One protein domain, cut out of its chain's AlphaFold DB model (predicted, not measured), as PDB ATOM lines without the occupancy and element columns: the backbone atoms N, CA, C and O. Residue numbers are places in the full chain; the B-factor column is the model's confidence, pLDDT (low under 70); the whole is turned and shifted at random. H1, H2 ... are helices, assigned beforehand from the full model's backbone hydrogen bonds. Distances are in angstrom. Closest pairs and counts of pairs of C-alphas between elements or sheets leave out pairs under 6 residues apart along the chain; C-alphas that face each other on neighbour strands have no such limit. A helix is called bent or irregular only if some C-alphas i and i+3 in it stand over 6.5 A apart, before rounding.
ATOM      1  N   SER A  53     483.936 211.128 826.258       60.34
ATOM      2  CA  SER A  53     483.611 210.670 824.920       60.34
ATOM      3  C   SER A  53     484.879 210.093 824.294       60.34
ATOM      4  O   SER A  53     485.632 210.785 823.608       60.34
ATOM      5  N   ASP A  54     485.090 208.792 824.497       57.50
ATOM      6  CA  ASP A  54     486.215 208.022 823.935       57.50
ATOM      7  C   ASP A  54     486.366 208.230 822.413       57.50
ATOM      8  O   ASP A  54     487.467 208.255 821.863       57.50
ATOM      9  N   TRP A  55     485.250 208.503 821.733       57.12
ATOM     10  CA  TRP A  55     485.193 208.881 820.322       57.12
ATOM     11  C   TRP A  55     485.935 210.189 819.990       57.12
ATOM     12  O   TRP A  55     486.595 210.287 818.955       57.12
ATOM     13  N   PHE A  56     485.867 211.204 820.851       56.38
ATOM     14  CA  PHE A  56     486.454 212.518 820.584       56.38
ATOM     15  C   PHE A  56     487.962 212.535 820.858       56.38
ATOM     16  O   PHE A  56     488.714 213.169 820.117       56.38
ATOM     17  N   VAL A  57     488.415 211.787 821.869       55.12
ATOM     18  CA  VAL A  57     489.844 211.601 822.158       55.12
ATOM     19  C   VAL A  57     490.519 210.891 820.995       55.12
ATOM     20  O   VAL A  57     491.516 211.402 820.493       55.12
ATOM     21  N   CYS A  58     489.935 209.798 820.494       50.75
ATOM     22  CA  CYS A  58     490.436 209.097 819.313       50.75
ATOM     23  C   CYS A  58     490.530 210.025 818.100       50.75
ATOM     24  O   CYS A  58     491.590 210.075 817.487       50.75
ATOM     25  N   ASN A  59     489.492 210.822 817.813       56.06
ATOM     26  CA  ASN A  59     489.471 211.757 816.683       56.06
ATOM     27  C   ASN A  59     490.479 212.906 816.817       56.06
ATOM     28  O   ASN A  59     491.109 213.285 815.835       56.06
ATOM     29  N   LEU A  60     490.658 213.469 818.013       57.34
ATOM     30  CA  LEU A  60     491.612 214.556 818.223       57.34
ATOM     31  C   LEU A  60     493.055 214.054 818.147       57.34
ATOM     32  O   LEU A  60     493.911 214.705 817.550       57.34
ATOM     33  N   LEU A  61     493.330 212.883 818.714       59.03
ATOM     34  CA  LEU A  61     494.640 212.255 818.610       59.03
ATOM     35  C   LEU A  61     494.948 211.856 817.154       59.03
ATOM     36  O   LEU A  61     496.077 212.042 816.693       59.03
ATOM     37  N   LEU A  62     493.913 211.474 816.394       54.09
ATOM     38  CA  LEU A  62     493.914 211.326 814.931       54.09
ATOM     39  C   LEU A  62     494.098 212.634 814.155       54.09
ATOM     40  O   LEU A  62     494.296 212.563 812.954       54.09
ATOM     41  N   VAL A  63     494.018 213.811 814.775       54.91
ATOM     42  CA  VAL A  63     494.210 215.113 814.105       54.91
ATOM     43  C   VAL A  63     495.553 215.736 814.492       54.91
ATOM     44  O   VAL A  63     496.240 216.313 813.649       54.91
ATOM     45  N   LEU A  64     495.977 215.568 815.746       58.75
ATOM     46  CA  LEU A  64     497.174 216.200 816.307       58.75
ATOM     47  C   LEU A  64     498.472 215.470 815.916       58.75
ATOM     48  O   LEU A  64     499.478 216.116 815.633       58.75
ATOM     49  N   VAL A  65     498.441 214.136 815.810       58.66
ATOM     50  CA  VAL A  65     499.570 213.323 815.315       58.66
ATOM     51  C   VAL A  65     499.827 213.529 813.805       58.66
ATOM     52  O   VAL A  65     500.982 213.732 813.426       58.66
ATOM     53  N   PRO A  66     498.813 213.577 812.915       46.72
ATOM     54  CA  PRO A  66     499.038 213.849 811.491       46.72
ATOM     55  C   PRO A  66     499.324 215.313 811.136       46.72
ATOM     56  O   PRO A  66     499.919 215.554 810.088       46.72
ATOM     57  N   MET A  67     499.000 216.278 812.006       49.16
ATOM     58  CA  MET A  67     499.508 217.659 811.911       49.16
ATOM     59  C   MET A  67     501.028 217.761 812.159       49.16
ATOM     60  O   MET A  67     501.650 218.761 811.819       49.16
ATOM     61  N   LEU A  68     501.668 216.722 812.690       49.97
ATOM     62  CA  LEU A  68     503.128 216.636 812.777       49.97
ATOM     63  C   LEU A  68     503.714 215.889 811.560       49.97
ATOM     64  O   LEU A  68     504.817 216.167 811.107       49.97
ATOM     65  N   LEU A  69     502.922 214.999 810.959       50.50
ATOM     66  CA  LEU A  69     503.266 214.127 809.834       50.50
ATOM     67  C   LEU A  69     502.815 214.708 808.463       50.50
ATOM     68  O   LEU A  69     502.730 213.975 807.484       50.50
ATOM     69  N   ILE A  70     502.508 216.013 808.371       54.94
ATOM     70  CA  ILE A  70     501.641 216.677 807.357       54.94
ATOM     71  C   ILE A  70     501.881 216.313 805.882       54.94
ATOM     72  O   ILE A  70     500.916 216.232 805.123       54.94
ATOM     73  N   TYR A  71     503.112 216.090 805.421       50.31
ATOM     74  CA  TYR A  71     503.346 215.881 803.981       50.31
ATOM     75  C   TYR A  71     503.047 214.450 803.513       50.31
ATOM     76  O   TYR A  71     502.502 214.247 802.430       50.31
ATOM     77  N   ILE A  72     503.314 213.461 804.365       52.03
ATOM     78  CA  ILE A  72     502.954 212.055 804.137       52.03
ATOM     79  C   ILE A  72     501.566 211.761 804.734       52.03
ATOM     80  O   ILE A  72     500.794 210.966 804.198       52.03
ATOM     81  N   ALA A  73     501.174 212.510 805.766       48.78
ATOM     82  CA  ALA A  73     499.840 212.514 806.343       48.78
ATOM     83  C   ALA A  73     498.775 213.053 805.408       48.78
ATOM     84  O   ALA A  73     497.636 212.677 805.588       48.78
ATOM     85  N   LYS A  74     499.056 213.874 804.393       47.38
ATOM     86  CA  LYS A  74     498.006 214.199 803.412       47.38
ATOM     87  C   LYS A  74     497.527 212.955 802.663       47.38
ATOM     88  O   LYS A  74     496.330 212.810 802.448       47.38
ATOM     89  N   ILE A  75     498.434 212.035 802.332       54.94
ATOM     90  CA  ILE A  75     498.091 210.764 801.680       54.94
ATOM     91  C   ILE A  75     497.488 209.791 802.695       54.94
ATOM     92  O   ILE A  75     496.437 209.217 802.431       54.94
ATOM     93  N   ILE A  76     498.092 209.657 803.879       60.38
ATOM     94  CA  ILE A  76     497.606 208.739 804.920       60.38
ATOM     95  C   ILE A  76     496.293 209.226 805.547       60.38
ATOM     96  O   ILE A  76     495.441 208.405 805.837       60.38
ATOM     97  N   ALA A  77     496.062 210.530 805.696       55.47
ATOM     98  CA  ALA A  77     494.798 211.103 806.164       55.47
ATOM     99  C   ALA A  77     493.713 211.024 805.091       55.47
ATOM    100  O   ALA A  77     492.567 210.787 805.435       55.47
ATOM    101  N   CYS A  78     494.049 211.157 803.802       55.69
ATOM    102  CA  CYS A  78     493.091 210.888 802.726       55.69
ATOM    103  C   CYS A  78     492.713 209.395 802.697       55.69
ATOM    104  O   CYS A  78     491.535 209.060 802.604       55.69
ATOM    105  N   LEU A  79     493.692 208.501 802.889       61.59
ATOM    106  CA  LEU A  79     493.481 207.056 803.021       61.59
ATOM    107  C   LEU A  79     492.668 206.711 804.281       61.59
ATOM    108  O   LEU A  79     491.735 205.922 804.211       61.59
ATOM    109  N   LEU A  80     492.968 207.339 805.420       60.41
ATOM    110  CA  LEU A  80     492.253 207.156 806.682       60.41
ATOM    111  C   LEU A  80     490.839 207.712 806.617       60.41
ATOM    112  O   LEU A  80     489.922 207.046 807.065       60.41
ATOM    113  N   PHE A  81     490.632 208.881 806.018       60.41
ATOM    114  CA  PHE A  81     489.307 209.469 805.822       60.41
ATOM    115  C   PHE A  81     488.458 208.630 804.857       60.41
ATOM    116  O   PHE A  81     487.256 208.472 805.059       60.41
ATOM    117  N   TYR A  82     489.080 208.036 803.836       61.44
ATOM    118  CA  TYR A  82     488.430 207.065 802.960       61.44
ATOM    119  C   TYR A  82     488.045 205.781 803.716       61.44
ATOM    120  O   TYR A  82     486.944 205.268 803.540       61.44
ATOM    121  N   LEU A  83     488.918 205.297 804.603       55.81
ATOM    122  CA  LEU A  83     488.708 204.076 805.383       55.81
ATOM    123  C   LEU A  83     487.717 204.247 806.550       55.81
ATOM    124  O   LEU A  83     486.906 203.354 806.779       55.81
ATOM    125  N   LEU A  84     487.717 205.395 807.237       57.44
ATOM    126  CA  LEU A  84     486.770 205.732 808.314       57.44
ATOM    127  C   LEU A  84     485.333 205.872 807.797       57.44
ATOM    128  O   LEU A  84     484.387 205.494 808.479       57.44
ATOM    129  N   ASN A  85     485.150 206.358 806.568       64.81
ATOM    130  CA  ASN A  85     483.821 206.402 805.951       64.81
ATOM    131  C   ASN A  85     483.303 205.009 805.534       64.81
ATOM    132  O   ASN A  85     482.133 204.874 805.186       64.81
ATOM    133  N   GLY A  86     484.149 203.972 805.574       62.16
ATOM    134  CA  GLY A  86     483.816 202.603 805.173       62.16
ATOM    135  C   GLY A  86     483.144 201.741 806.250       62.16
ATOM    136  O   GLY A  86     482.866 200.573 805.983       62.16
ATOM    137  N   GLY A  87     482.903 202.263 807.461       69.31
ATOM    138  CA  GLY A  87     482.229 201.534 808.551       69.31
ATOM    139  C   GLY A  87     482.978 200.293 809.058       69.31
ATOM    140  O   GLY A  87     482.358 199.377 809.586       69.31
ATOM    141  N   SER A  88     484.297 200.230 808.848       76.12
ATOM    142  CA  SER A  88     485.147 199.074 809.167       76.12
ATOM    143  C   SER A  88     486.287 199.476 810.107       76.12
ATOM    144  O   SER A  88     487.464 199.323 809.774       76.12
ATOM    145  N   ASP A  89     485.943 200.024 811.272       76.31
ATOM    146  CA  ASP A  89     486.885 200.657 812.212       76.31
ATOM    147  C   ASP A  89     488.034 199.725 812.643       76.31
ATOM    148  O   ASP A  89     489.188 200.154 812.768       76.31
ATOM    149  N   TRP A  90     487.752 198.426 812.776       82.19
ATOM    150  CA  TRP A  90     488.739 197.394 813.104       82.19
ATOM    151  C   TRP A  90     489.848 197.284 812.041       82.19
ATOM    152  O   TRP A  90     491.039 197.251 812.367       82.19
ATOM    153  N   PHE A  91     489.475 197.325 810.756       81.94
ATOM    154  CA  PHE A  91     490.413 197.239 809.640       81.94
ATOM    155  C   PHE A  91     491.313 198.472 809.586       81.94
ATOM    156  O   PHE A  91     492.521 198.355 809.378       81.94
ATOM    157  N   VAL A  92     490.739 199.653 809.837       82.12
ATOM    158  CA  VAL A  92     491.486 200.916 809.868       82.12
ATOM    159  C   VAL A  92     492.549 200.890 810.961       82.12
ATOM    160  O   VAL A  92     493.699 201.250 810.712       82.12
ATOM    161  N   CYS A  93     492.193 200.413 812.153       83.56
ATOM    162  CA  CYS A  93     493.117 200.343 813.281       83.56
ATOM    163  C   CYS A  93     494.270 199.364 813.030       83.56
ATOM    164  O   CYS A  93     495.422 199.689 813.323       83.56
ATOM    165  N   ASN A  94     493.982 198.196 812.452       88.06
ATOM    166  CA  ASN A  94     495.013 197.217 812.093       88.06
ATOM    167  C   ASN A  94     495.933 197.742 811.001       88.06
ATOM    168  O   ASN A  94     497.152 197.616 811.101       88.06
ATOM    169  N   LEU A  95     495.361 198.387 809.984       85.62
ATOM    170  CA  LEU A  95     496.152 199.020 808.943       85.62
ATOM    171  C   LEU A  95     497.076 200.082 809.538       85.62
ATOM    172  O   LEU A  95     498.245 200.128 809.182       85.62
ATOM    173  N   LEU A  96     496.583 200.901 810.466       84.31
ATOM    174  CA  LEU A  96     497.363 201.967 811.090       84.31
ATOM    175  C   LEU A  96     498.495 201.410 811.973       84.31
ATOM    176  O   LEU A  96     499.617 201.914 811.898       84.31
ATOM    177  N   LEU A  97     498.238 200.324 812.712       88.69
ATOM    178  CA  LEU A  97     499.252 199.564 813.459       88.69
ATOM    179  C   LEU A  97     500.361 198.999 812.564       88.69
ATOM    180  O   LEU A  97     501.490 198.869 813.010       88.69
ATOM    181  N   VAL A  98     500.084 198.664 811.305       89.44
ATOM    182  CA  VAL A  98     501.113 198.145 810.389       89.44
ATOM    183  C   VAL A  98     501.798 199.275 809.622       89.44
ATOM    184  O   VAL A  98     503.020 199.283 809.462       89.44
ATOM    185  N   LEU A  99     501.019 200.247 809.148       86.25
ATOM    186  CA  LEU A  99     501.471 201.294 808.240       86.25
ATOM    187  C   LEU A  99     502.410 202.281 808.931       86.25
ATOM    188  O   LEU A  99     503.422 202.653 808.349       86.25
ATOM    189  N   VAL A 100     502.096 202.706 810.157       85.31
ATOM    190  CA  VAL A 100     502.888 203.721 810.865       85.31
ATOM    191  C   VAL A 100     504.305 203.226 811.191       85.31
ATOM    192  O   VAL A 100     505.248 203.929 810.830       85.31
ATOM    193  N   PRO A 101     504.513 202.030 811.781       84.62
ATOM    194  CA  PRO A 101     505.858 201.486 811.981       84.62
ATOM    195  C   PRO A 101     506.607 201.270 810.672       84.62
ATOM    196  O   PRO A 101     507.787 201.589 810.593       84.62
ATOM    197  N   MET A 102     505.930 200.767 809.632       87.06
ATOM    198  CA  MET A 102     506.546 200.613 808.310       87.06
ATOM    199  C   MET A 102     507.015 201.960 807.765       87.06
ATOM    200  O   MET A 102     508.137 202.074 807.278       87.06
ATOM    201  N   LEU A 103     506.196 203.001 807.898       79.81
ATOM    202  CA  LEU A 103     506.567 204.348 807.491       79.81
ATOM    203  C   LEU A 103     507.767 204.867 808.290       79.81
ATOM    204  O   LEU A 103     508.664 205.463 807.704       79.81
ATOM    205  N   LEU A 104     507.806 204.599 809.597       79.50
ATOM    206  CA  LEU A 104     508.929 204.963 810.459       79.50
ATOM    207  C   LEU A 104     510.236 204.323 809.968       79.50
ATOM    208  O   LEU A 104     511.229 205.019 809.795       79.50
ATOM    209  N   ILE A 105     510.209 203.019 809.667       84.31
ATOM    210  CA  ILE A 105     511.379 202.261 809.197       84.31
ATOM    211  C   ILE A 105     511.878 202.777 807.842       84.31
ATOM    212  O   ILE A 105     513.083 202.900 807.640       84.31
ATOM    213  N   TYR A 106     510.972 203.042 806.897       84.75
ATOM    214  CA  TYR A 106     511.361 203.353 805.518       84.75
ATOM    215  C   TYR A 106     511.631 204.835 805.264       84.75
ATOM    216  O   TYR A 106     512.483 205.160 804.440       84.75
ATOM    217  N   VAL A 107     510.900 205.738 805.921       83.19
ATOM    218  CA  VAL A 107     511.003 207.184 805.667       83.19
ATOM    219  C   VAL A 107     512.029 207.841 806.580       83.19
ATOM    220  O   VAL A 107     512.720 208.761 806.149       83.19
ATOM    221  N   TYR A 108     512.148 207.365 807.821       78.62
ATOM    222  CA  TYR A 108     513.003 207.964 808.842       78.62
ATOM    223  C   TYR A 108     513.981 206.925 809.404       78.62
ATOM    224  O   TYR A 108     513.901 206.579 810.583       78.62
ATOM    225  N   PRO A 109     514.927 206.425 808.587       80.88
ATOM    226  CA  PRO A 109     515.875 205.402 809.027       80.88
ATOM    227  C   PRO A 109     516.739 205.872 810.209       80.88
ATOM    228  O   PRO A 109     517.126 205.060 811.045       80.88
ATOM    229  N   ASP A 110     516.988 207.180 810.325       80.75
ATOM    230  CA  ASP A 110     517.745 207.769 811.437       80.75
ATOM    231  C   ASP A 110     516.974 207.763 812.769       80.75
ATOM    232  O   ASP A 110     517.582 207.817 813.837       80.75
ATOM    233  N   GLU A 111     515.640 207.691 812.719       74.44
ATOM    234  CA  GLU A 111     514.753 207.613 813.891       74.44
ATOM    235  C   GLU A 111     514.232 206.178 814.102       74.44
ATOM    236  O   GLU A 111     513.282 205.946 814.853       74.44
ATOM    237  N   GLN A 112     514.846 205.191 813.437       82.19
ATOM    238  CA  GLN A 112     514.414 203.806 813.516       82.19
ATOM    239  C   GLN A 112     514.590 203.264 814.948       82.19
ATOM    240  O   GLN A 112     515.695 203.300 815.500       82.19
ATOM    241  N   PRO A 113     513.531 202.703 815.561       80.19
ATOM    242  CA  PRO A 113     513.646 202.080 816.868       80.19
ATOM    243  C   PRO A 113     514.600 200.874 816.816       80.19
ATOM    244  O   PRO A 113     514.652 200.172 815.801       80.19
ATOM    245  N   PRO A 114     515.316 200.575 817.917       86.50
ATOM    246  CA  PRO A 114     516.175 199.400 818.002       86.50
ATOM    247  C   PRO A 114     515.432 198.121 817.607       86.50
ATOM    248  O   PRO A 114     514.266 197.935 817.971       86.50
ATOM    249  N   LEU A 115     516.123 197.219 816.903       86.81
ATOM    250  CA  LEU A 115     515.533 195.990 816.361       86.81
ATOM    251  C   LEU A 115     514.812 195.158 817.437       86.81
ATOM    252  O   LEU A 115     513.728 194.637 817.191       86.81
ATOM    253  N   ASP A 116     515.368 195.098 818.648       88.06
ATOM    254  CA  ASP A 116     514.777 194.362 819.771       88.06
ATOM    255  C   ASP A 116     513.383 194.890 820.141       88.06
ATOM    256  O   ASP A 116     512.450 194.117 820.364       88.06
ATOM    257  N   HIS A 117     513.204 196.214 820.154       85.50
ATOM    258  CA  HIS A 117     511.915 196.840 820.455       85.50
ATOM    259  C   HIS A 117     510.920 196.656 819.307       85.50
ATOM    260  O   HIS A 117     509.733 196.433 819.546       85.50
ATOM    261  N   MET A 118     511.406 196.691 818.064       89.19
ATOM    262  CA  MET A 118     510.598 196.388 816.884       89.19
ATOM    263  C   MET A 118     510.030 194.972 816.929       89.19
ATOM    264  O   MET A 118     508.854 194.786 816.634       89.19
ATOM    265  N   ILE A 119     510.824 193.975 817.326       89.69
ATOM    266  CA  ILE A 119     510.356 192.586 817.426       89.69
ATOM    267  C   ILE A 119     509.222 192.476 818.452       89.69
ATOM    268  O   ILE A 119     508.170 191.912 818.147       89.69
ATOM    269  N   VAL A 120     509.401 193.060 819.642       90.12
ATOM    270  CA  VAL A 120     508.367 193.062 820.693       90.12
ATOM    271  C   VAL A 120     507.098 193.766 820.210       90.12
ATOM    272  O   VAL A 120     505.992 193.262 820.427       90.12
ATOM    273  N   TYR A 121     507.250 194.891 819.512       92.31
ATOM    274  CA  TYR A 121     506.137 195.607 818.903       92.31
ATOM    275  C   TYR A 121     505.380 194.728 817.904       92.31
ATOM    276  O   TYR A 121     504.169 194.580 818.031       92.31
ATOM    277  N   TRP A 122     506.076 194.107 816.946       94.12
ATOM    278  CA  TRP A 122     505.448 193.305 815.894       94.12
ATOM    279  C   TRP A 122     504.711 192.092 816.450       94.12
ATOM    280  O   TRP A 122     503.596 191.812 816.017       94.12
ATOM    281  N   ILE A 123     505.289 191.409 817.443       93.19
ATOM    282  CA  ILE A 123     504.616 190.303 818.133       93.19
ATOM    283  C   ILE A 123     503.337 190.810 818.804       93.19
ATOM    284  O   ILE A 123     502.277 190.211 818.646       93.19
ATOM    285  N   SER A 124     503.411 191.937 819.510       91.62
ATOM    286  CA  SER A 124     502.260 192.479 820.233       91.62
ATOM    287  C   SER A 124     501.168 192.998 819.292       91.62
ATOM    288  O   SER A 124     499.988 192.742 819.517       91.62
ATOM    289  N   ALA A 125     501.551 193.677 818.208       90.75
ATOM    290  CA  ALA A 125     500.644 194.143 817.163       90.75
ATOM    291  C   ALA A 125     499.963 192.966 816.454       90.75
ATOM    292  O   ALA A 125     498.755 193.007 816.229       90.75
ATOM    293  N   PHE A 126     500.705 191.892 816.165       92.38
ATOM    294  CA  PHE A 126     500.155 190.669 815.590       92.38
ATOM    295  C   PHE A 126     499.153 189.997 816.532       92.38
ATOM    296  O   PHE A 126     498.048 189.677 816.105       92.38
ATOM    297  N   VAL A 127     499.494 189.834 817.816       92.50
ATOM    298  CA  VAL A 127     498.587 189.244 818.816       92.50
ATOM    299  C   VAL A 127     497.318 190.085 818.969       92.50
ATOM    300  O   VAL A 127     496.222 189.533 818.944       92.50
ATOM    301  N   LEU A 128     497.439 191.413 819.061       91.00
ATOM    302  CA  LEU A 128     496.277 192.305 819.144       91.00
ATOM    303  C   LEU A 128     495.395 192.239 817.900       91.00
ATOM    304  O   LEU A 128     494.178 192.283 818.051       91.00
ATOM    305  N   SER A 129     496.010 192.120 816.717       90.88
ATOM    306  CA  SER A 129     495.305 191.998 815.435       90.88
ATOM    307  C   SER A 129     494.599 190.644 815.300       90.88
ATOM    308  O   SER A 129     493.482 190.551 814.800       90.88
ATOM    309  N   ALA A 130     495.236 189.565 815.765       90.88
ATOM    310  CA  ALA A 130     494.660 188.222 815.762       90.88
ATOM    311  C   ALA A 130     493.500 188.086 816.760       90.88
ATOM    312  O   ALA A 130     492.560 187.330 816.521       90.88
ATOM    313  N   CYS A 131     493.553 188.828 817.867       90.62
ATOM    314  CA  CYS A 131     492.509 188.861 818.884       90.62
ATOM    315  C   CYS A 131     491.441 189.945 818.647       90.62
ATOM    316  O   CYS A 131     490.633 190.161 819.550       90.62
ATOM    317  N   ASP A 132     491.389 190.589 817.470       90.19
ATOM    318  CA  ASP A 132     490.428 191.661 817.148       90.19
ATOM    319  C   ASP A 132     488.996 191.309 817.536       90.19
ATOM    320  O   ASP A 132     488.382 192.000 818.346       90.19
ATOM    321  N   HIS A 133     488.501 190.174 817.046       86.31
ATOM    322  CA  HIS A 133     487.121 189.754 817.282       86.31
ATOM    323  C   HIS A 133     486.790 189.460 818.746       86.31
ATOM    324  O   HIS A 133     485.624 189.470 819.119       86.31
ATOM    325  N   MET A 134     487.793 189.141 819.564       88.50
ATOM    326  CA  MET A 134     487.577 188.797 820.971       88.50
ATOM    327  C   MET A 134     487.682 190.007 821.888       88.50
ATOM    328  O   MET A 134     487.187 189.970 823.011       88.50
ATOM    329  N   LEU A 135     488.383 191.043 821.436       85.12
ATOM    330  CA  LEU A 135     488.665 192.227 822.229       85.12
ATOM    331  C   LEU A 135     487.761 193.403 821.857       85.12
ATOM    332  O   LEU A 135     487.733 194.375 822.599       85.12
ATOM    333  N   GLU A 136     486.991 193.312 820.772       83.62
ATOM    334  CA  GLU A 136     486.029 194.346 820.368       83.62
ATOM    335  C   GLU A 136     484.986 194.654 821.459       83.62
ATOM    336  O   GLU A 136     484.583 195.804 821.619       83.62
ATOM    337  N   ASP A 137     484.640 193.663 822.289       87.44
ATOM    338  CA  ASP A 137     483.720 193.830 823.423       87.44
ATOM    339  C   ASP A 137     484.330 194.613 824.607       87.44
ATOM    340  O   ASP A 137     483.619 195.006 825.536       87.44
ATOM    341  N   LEU A 138     485.650 194.841 824.619       84.44
ATOM    342  CA  LEU A 138     486.337 195.563 825.690       84.44
ATOM    343  C   LEU A 138     486.434 197.065 825.360       84.44
ATOM    344  O   LEU A 138     487.074 197.439 824.377       84.44
ATOM    345  N   PRO A 139     485.927 197.965 826.227       77.56
ATOM    346  CA  PRO A 139     485.881 199.407 825.948       77.56
ATOM    347  C   PRO A 139     487.267 200.061 825.800       77.56
ATOM    348  O   PRO A 139     487.397 201.116 825.193       77.56
ATOM    349  N   PHE A 140     488.327 199.422 826.304       79.19
ATOM    350  CA  PHE A 140     489.704 199.933 826.233       79.19
ATOM    351  C   PHE A 140     490.535 199.329 825.105       79.19
ATOM    352  O   PHE A 140     491.743 199.549 825.023       79.19
ATOM    353  N   TYR A 141     489.919 198.544 824.234       86.06
ATOM    354  CA  TYR A 141     490.644 197.801 823.224       86.06
ATOM    355  C   TYR A 141     491.391 198.695 822.224       86.06
ATOM    356  O   TYR A 141     492.599 198.549 822.009       86.06
ATOM    357  N   TYR A 142     490.692 199.682 821.665       82.00
ATOM    358  CA  TYR A 142     491.285 200.651 820.746       82.00
ATOM    359  C   TYR A 142     492.325 201.535 821.441       82.00
ATOM    360  O   TYR A 142     493.349 201.868 820.843       82.00
ATOM    361  N   LEU A 143     492.118 201.832 822.728       81.62
ATOM    362  CA  LEU A 143     493.095 202.541 823.548       81.62
ATOM    363  C   LEU A 143     494.386 201.725 823.698       81.62
ATOM    364  O   LEU A 143     495.467 202.279 823.544       81.62
ATOM    365  N   GLN A 144     494.296 200.410 823.908       85.75
ATOM    366  CA  GLN A 144     495.462 199.529 824.000       85.75
ATOM    367  C   GLN A 144     496.257 199.491 822.686       85.75
ATOM    368  O   GLN A 144     497.483 199.616 822.709       85.75
ATOM    369  N   LYS A 145     495.576 199.363 821.536       86.38
ATOM    370  CA  LYS A 145     496.208 199.438 820.203       86.38
ATOM    371  C   LYS A 145     496.927 200.769 820.007       86.38
ATOM    372  O   LYS A 145     498.067 200.814 819.545       86.38
ATOM    373  N   PHE A 146     496.271 201.847 820.411       81.38
ATOM    374  CA  PHE A 146     496.813 203.189 820.341       81.38
ATOM    375  C   PHE A 146     498.018 203.390 821.279       81.38
ATOM    376  O   PHE A 146     499.035 203.938 820.858       81.38
ATOM    377  N   CYS A 147     497.972 202.880 822.511       81.19
ATOM    378  CA  CYS A 147     499.112 202.880 823.427       81.19
ATOM    379  C   CYS A 147     500.303 202.123 822.838       81.19
ATOM    380  O   CYS A 147     501.436 202.586 822.954       81.19
ATOM    381  N   LEU A 148     500.061 200.994 822.169       85.81
ATOM    382  CA  LEU A 148     501.115 200.211 821.531       85.81
ATOM    383  C   LEU A 148     501.777 200.984 820.386       85.81
ATOM    384  O   LEU A 148     503.001 200.997 820.272       85.81
ATOM    385  N   LEU A 149     500.978 201.704 819.598       82.94
ATOM    386  CA  LEU A 149     501.470 202.641 818.592       82.94
ATOM    387  C   LEU A 149     502.299 203.771 819.224       82.94
ATOM    388  O   LEU A 149     503.407 204.053 818.772       82.94
ATOM    389  N   LEU A 150     501.801 204.390 820.298       77.69
ATOM    390  CA  LEU A 150     502.520 205.438 821.020       77.69
ATOM    391  C   LEU A 150     503.847 204.951 821.594       77.69
ATOM    392  O   LEU A 150     504.810 205.704 821.561       77.69
ATOM    393  N   PHE A 151     503.926 203.712 822.082       81.06
ATOM    394  CA  PHE A 151     505.178 203.132 822.569       81.06
ATOM    395  C   PHE A 151     506.261 203.048 821.490       81.06
ATOM    396  O   PHE A 151     507.443 203.047 821.828       81.06
ATOM    397  N   ILE A 152     505.878 202.983 820.211       81.31
ATOM    398  CA  ILE A 152     506.827 202.999 819.095       81.31
ATOM    399  C   ILE A 152     507.235 204.419 818.695       81.31
ATOM    400  O   ILE A 152     508.375 204.637 818.298       81.31
ATOM    401  N   LEU A 153     506.307 205.375 818.800       74.56
ATOM    402  CA  LEU A 153     506.510 206.780 818.431       74.56
ATOM    403  C   LEU A 153     507.257 207.566 819.509       74.56
ATOM    404  O   LEU A 153     508.082 208.425 819.212       74.56
ATOM    405  N   VAL A 154     506.938 207.302 820.772       76.69
ATOM    406  CA  VAL A 154     507.615 207.894 821.916       76.69
ATOM    407  C   VAL A 154     508.830 207.031 822.173       76.69
ATOM    408  O   VAL A 154     508.714 205.969 822.780       76.69
ATOM    409  N   GLU A 155     509.979 207.492 821.681       61.91
ATOM    410  CA  GLU A 155     511.260 206.816 821.842       61.91
ATOM    411  C   GLU A 155     511.378 206.292 823.287       61.91
ATOM    412  O   GLU A 155     511.385 207.086 824.247       61.91
ATOM    413  N   PRO A 156     511.413 204.960 823.486       52.06
ATOM    414  CA  PRO A 156     511.339 204.375 824.815       52.06
ATOM    415  C   PRO A 156     512.541 204.775 825.665       52.06
ATOM    416  O   PRO A 156     512.510 204.560 826.861       52.06
ATOM    417  N   SER A 157     513.567 205.410 825.104       43.31
ATOM    418  CA  SER A 157     514.754 205.950 825.770       43.31
ATOM    419  C   SER A 157     514.424 206.664 827.087       43.31
ATOM    420  O   SER A 157     515.056 206.424 828.106       43.31
ATOM    421  N   CYS A 158     513.350 207.454 827.144       49.84
ATOM    422  CA  CYS A 158     513.004 208.168 828.381       49.84
ATOM    423  C   CYS A 158     512.272 207.302 829.413       49.84
ATOM    424  O   CYS A 158     512.400 207.522 830.620       49.84
ATOM    425  N   LEU A 159     511.462 206.356 828.938       49.59
ATOM    426  CA  LEU A 159     510.570 205.565 829.775       49.59
ATOM    427  C   LEU A 159     511.237 204.257 830.201       49.59
ATOM    428  O   LEU A 159     511.107 203.886 831.353       49.59
ATOM    429  N   ASN A 160     512.025 203.634 829.327       58.06
ATOM    430  CA  ASN A 160     512.840 202.437 829.528       58.06
ATOM    431  C   ASN A 160     514.047 202.707 830.428       58.06
ATOM    432  O   ASN A 160     514.339 201.874 831.270       58.06
ATOM    433  N   ASP A 161     514.703 203.870 830.356       63.56
ATOM    434  CA  ASP A 161     515.761 204.185 831.328       63.56
ATOM    435  C   ASP A 161     515.180 204.345 832.737       63.56
ATOM    436  O   ASP A 161     515.717 203.813 833.708       63.56
ATOM    437  N   ARG A 162     514.006 204.979 832.851       58.50
ATOM    438  CA  ARG A 162     513.269 205.070 834.119       58.50
ATOM    439  C   ARG A 162     512.682 203.734 834.557       58.50
ATOM    440  O   ARG A 162     512.718 203.438 835.746       58.50
ATOM    441  N   LEU A 163     512.199 202.910 833.627       56.00
ATOM    442  CA  LEU A 163     511.709 201.567 833.916       56.00
ATOM    443  C   LEU A 163     512.861 200.666 834.341       56.00
ATOM    444  O   LEU A 163     512.695 199.929 835.289       56.00
ATOM    445  N   LYS A 164     514.039 200.744 833.718       63.09
ATOM    446  CA  LYS A 164     515.243 200.017 834.140       63.09
ATOM    447  C   LYS A 164     515.714 200.464 835.512       63.09
ATOM    448  O   LYS A 164     516.166 199.626 836.277       63.09
ATOM    449  N   VAL A 165     515.601 201.748 835.849       73.94
ATOM    450  CA  VAL A 165     515.867 202.231 837.214       73.94
ATOM    451  C   VAL A 165     514.808 201.717 838.198       73.94
ATOM    452  O   VAL A 165     515.167 201.311 839.298       73.94
ATOM    453  N   LEU A 166     513.534 201.656 837.801       56.53
ATOM    454  CA  LEU A 166     512.437 201.125 838.624       56.53
ATOM    455  C   LEU A 166     512.455 199.593 838.757       56.53
ATOM    456  O   LEU A 166     512.103 199.079 839.806       56.53
ATOM    457  N   PHE A 167     512.878 198.867 837.724       58.62
ATOM    458  CA  PHE A 167     513.011 197.408 837.676       58.62
ATOM    459  C   PHE A 167     514.403 196.927 838.085       58.62
ATOM    460  O   PHE A 167     514.588 195.733 838.303       58.62
ATOM    461  N   LYS A 168     515.349 197.839 838.344       60.06
ATOM    462  CA  LYS A 168     516.504 197.612 839.232       60.06
ATOM    463  C   LYS A 168     516.065 197.438 840.700       60.06
ATOM    464  O   LYS A 168     516.797 197.773 841.624       60.06
TER     465      LYS A 168
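Overview. This is residues 53 to 168 of the 366 residues of an uncharacterized protein of Strongylus vulgaris (UniProt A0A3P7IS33). Three helices, H3, H4 and H6, make an up-and-down bundle, their centres at the corners of a triangle, with the very short H5 in the turn between H4 and H6 at one end. H2 folds back against the beginning of H3 as a helical hairpin, H1 lies loosely beside H6, and H7 leads away from the far end of H6, its residues 160 to 167 and Lys 168 sticking out free. The printed part has 116 residues with seven named helices, H1 to H7 in chain order, and no named strand; its class is all helix. It is compact, with a radius of gyration of the C-alphas of 15.0 A and spans of 46 by 35 by 25 A.

Along the chain. H1, residues 54 to 64, begins with C-alpha 54 at (486.215, 208.022, 823.935) and is 15.7 A long. H2 is residues 70 to 84, 18.5 A. H3, residues 89 to 107, is the longest at 25.8 A, beginning with C-alpha 89 at (486.885, 200.657, 812.212); it has a kink of 26 degrees near residue 101. H3 is neither bent nor irregular, but only just: C-alphas 97 and 100 are 6.1 A apart. H4 is residues 115 to 130, 22.3 A, and H5 is residues 132 to 135. H6 is residues 141 to 153, 18.9 A. H7, residues 157 to 167, is 14.8 A long and ends with C-alpha 167 at (513.011, 197.408, 837.676).

Arrangement. H3 is the hub, touching H2, H4 and H6. In the bundle of H3, H4 and H6, each helix runs against the one before it. H3 touches H6 with its residues 93 to 101 alone, the closest C-alphas being those of Leu 97 and Leu 149, 6.4 A apart; they run the same way at a shallow tilt of 5 degrees. H4 and H6 touch, with C-alphas 128 and 145 closest at 7.2 A, opposite ways at a shallow tilt of 16 degrees. H3 and H4, a helical hairpin, only just touch, with 3 pairs of C-alphas within 8 A, closest at Asn 94 and Ser 129, 6.2 A. H2 and H3, also a helical hairpin, touch through residues 80 to 84 and 89 to 92 alone, closest at C-alphas 83 and 92, 6.1 A, at a shallow tilt of 19 degrees. H5 is close to but not clearly touching H6, C-alphas 135 and 141 being the closest at 6.0 A. H1 and H6 are near each other, with 7 pairs of C-alphas within 10 A, and H7 is apart from the other six helices. Every O i to N i+4 pair is within hydrogen-bond range in H1, H4 and H6, against 10 of 11 in H2, 14 of 15 in H3 and 6 of 7 in H7; H5 is too short for such a pair.

Size, cuts and confidence. The two C-alphas farthest apart are those of Gly 86 and Lys 168, 47.5 A. The printed part has no cut. The link from H3 to H4, with 7 residues, is short, and the other links are tight. The mean pLDDT of the printed part is 72.9; residues 53 to 87, 155 to 164 and 166 to 168 are under 70.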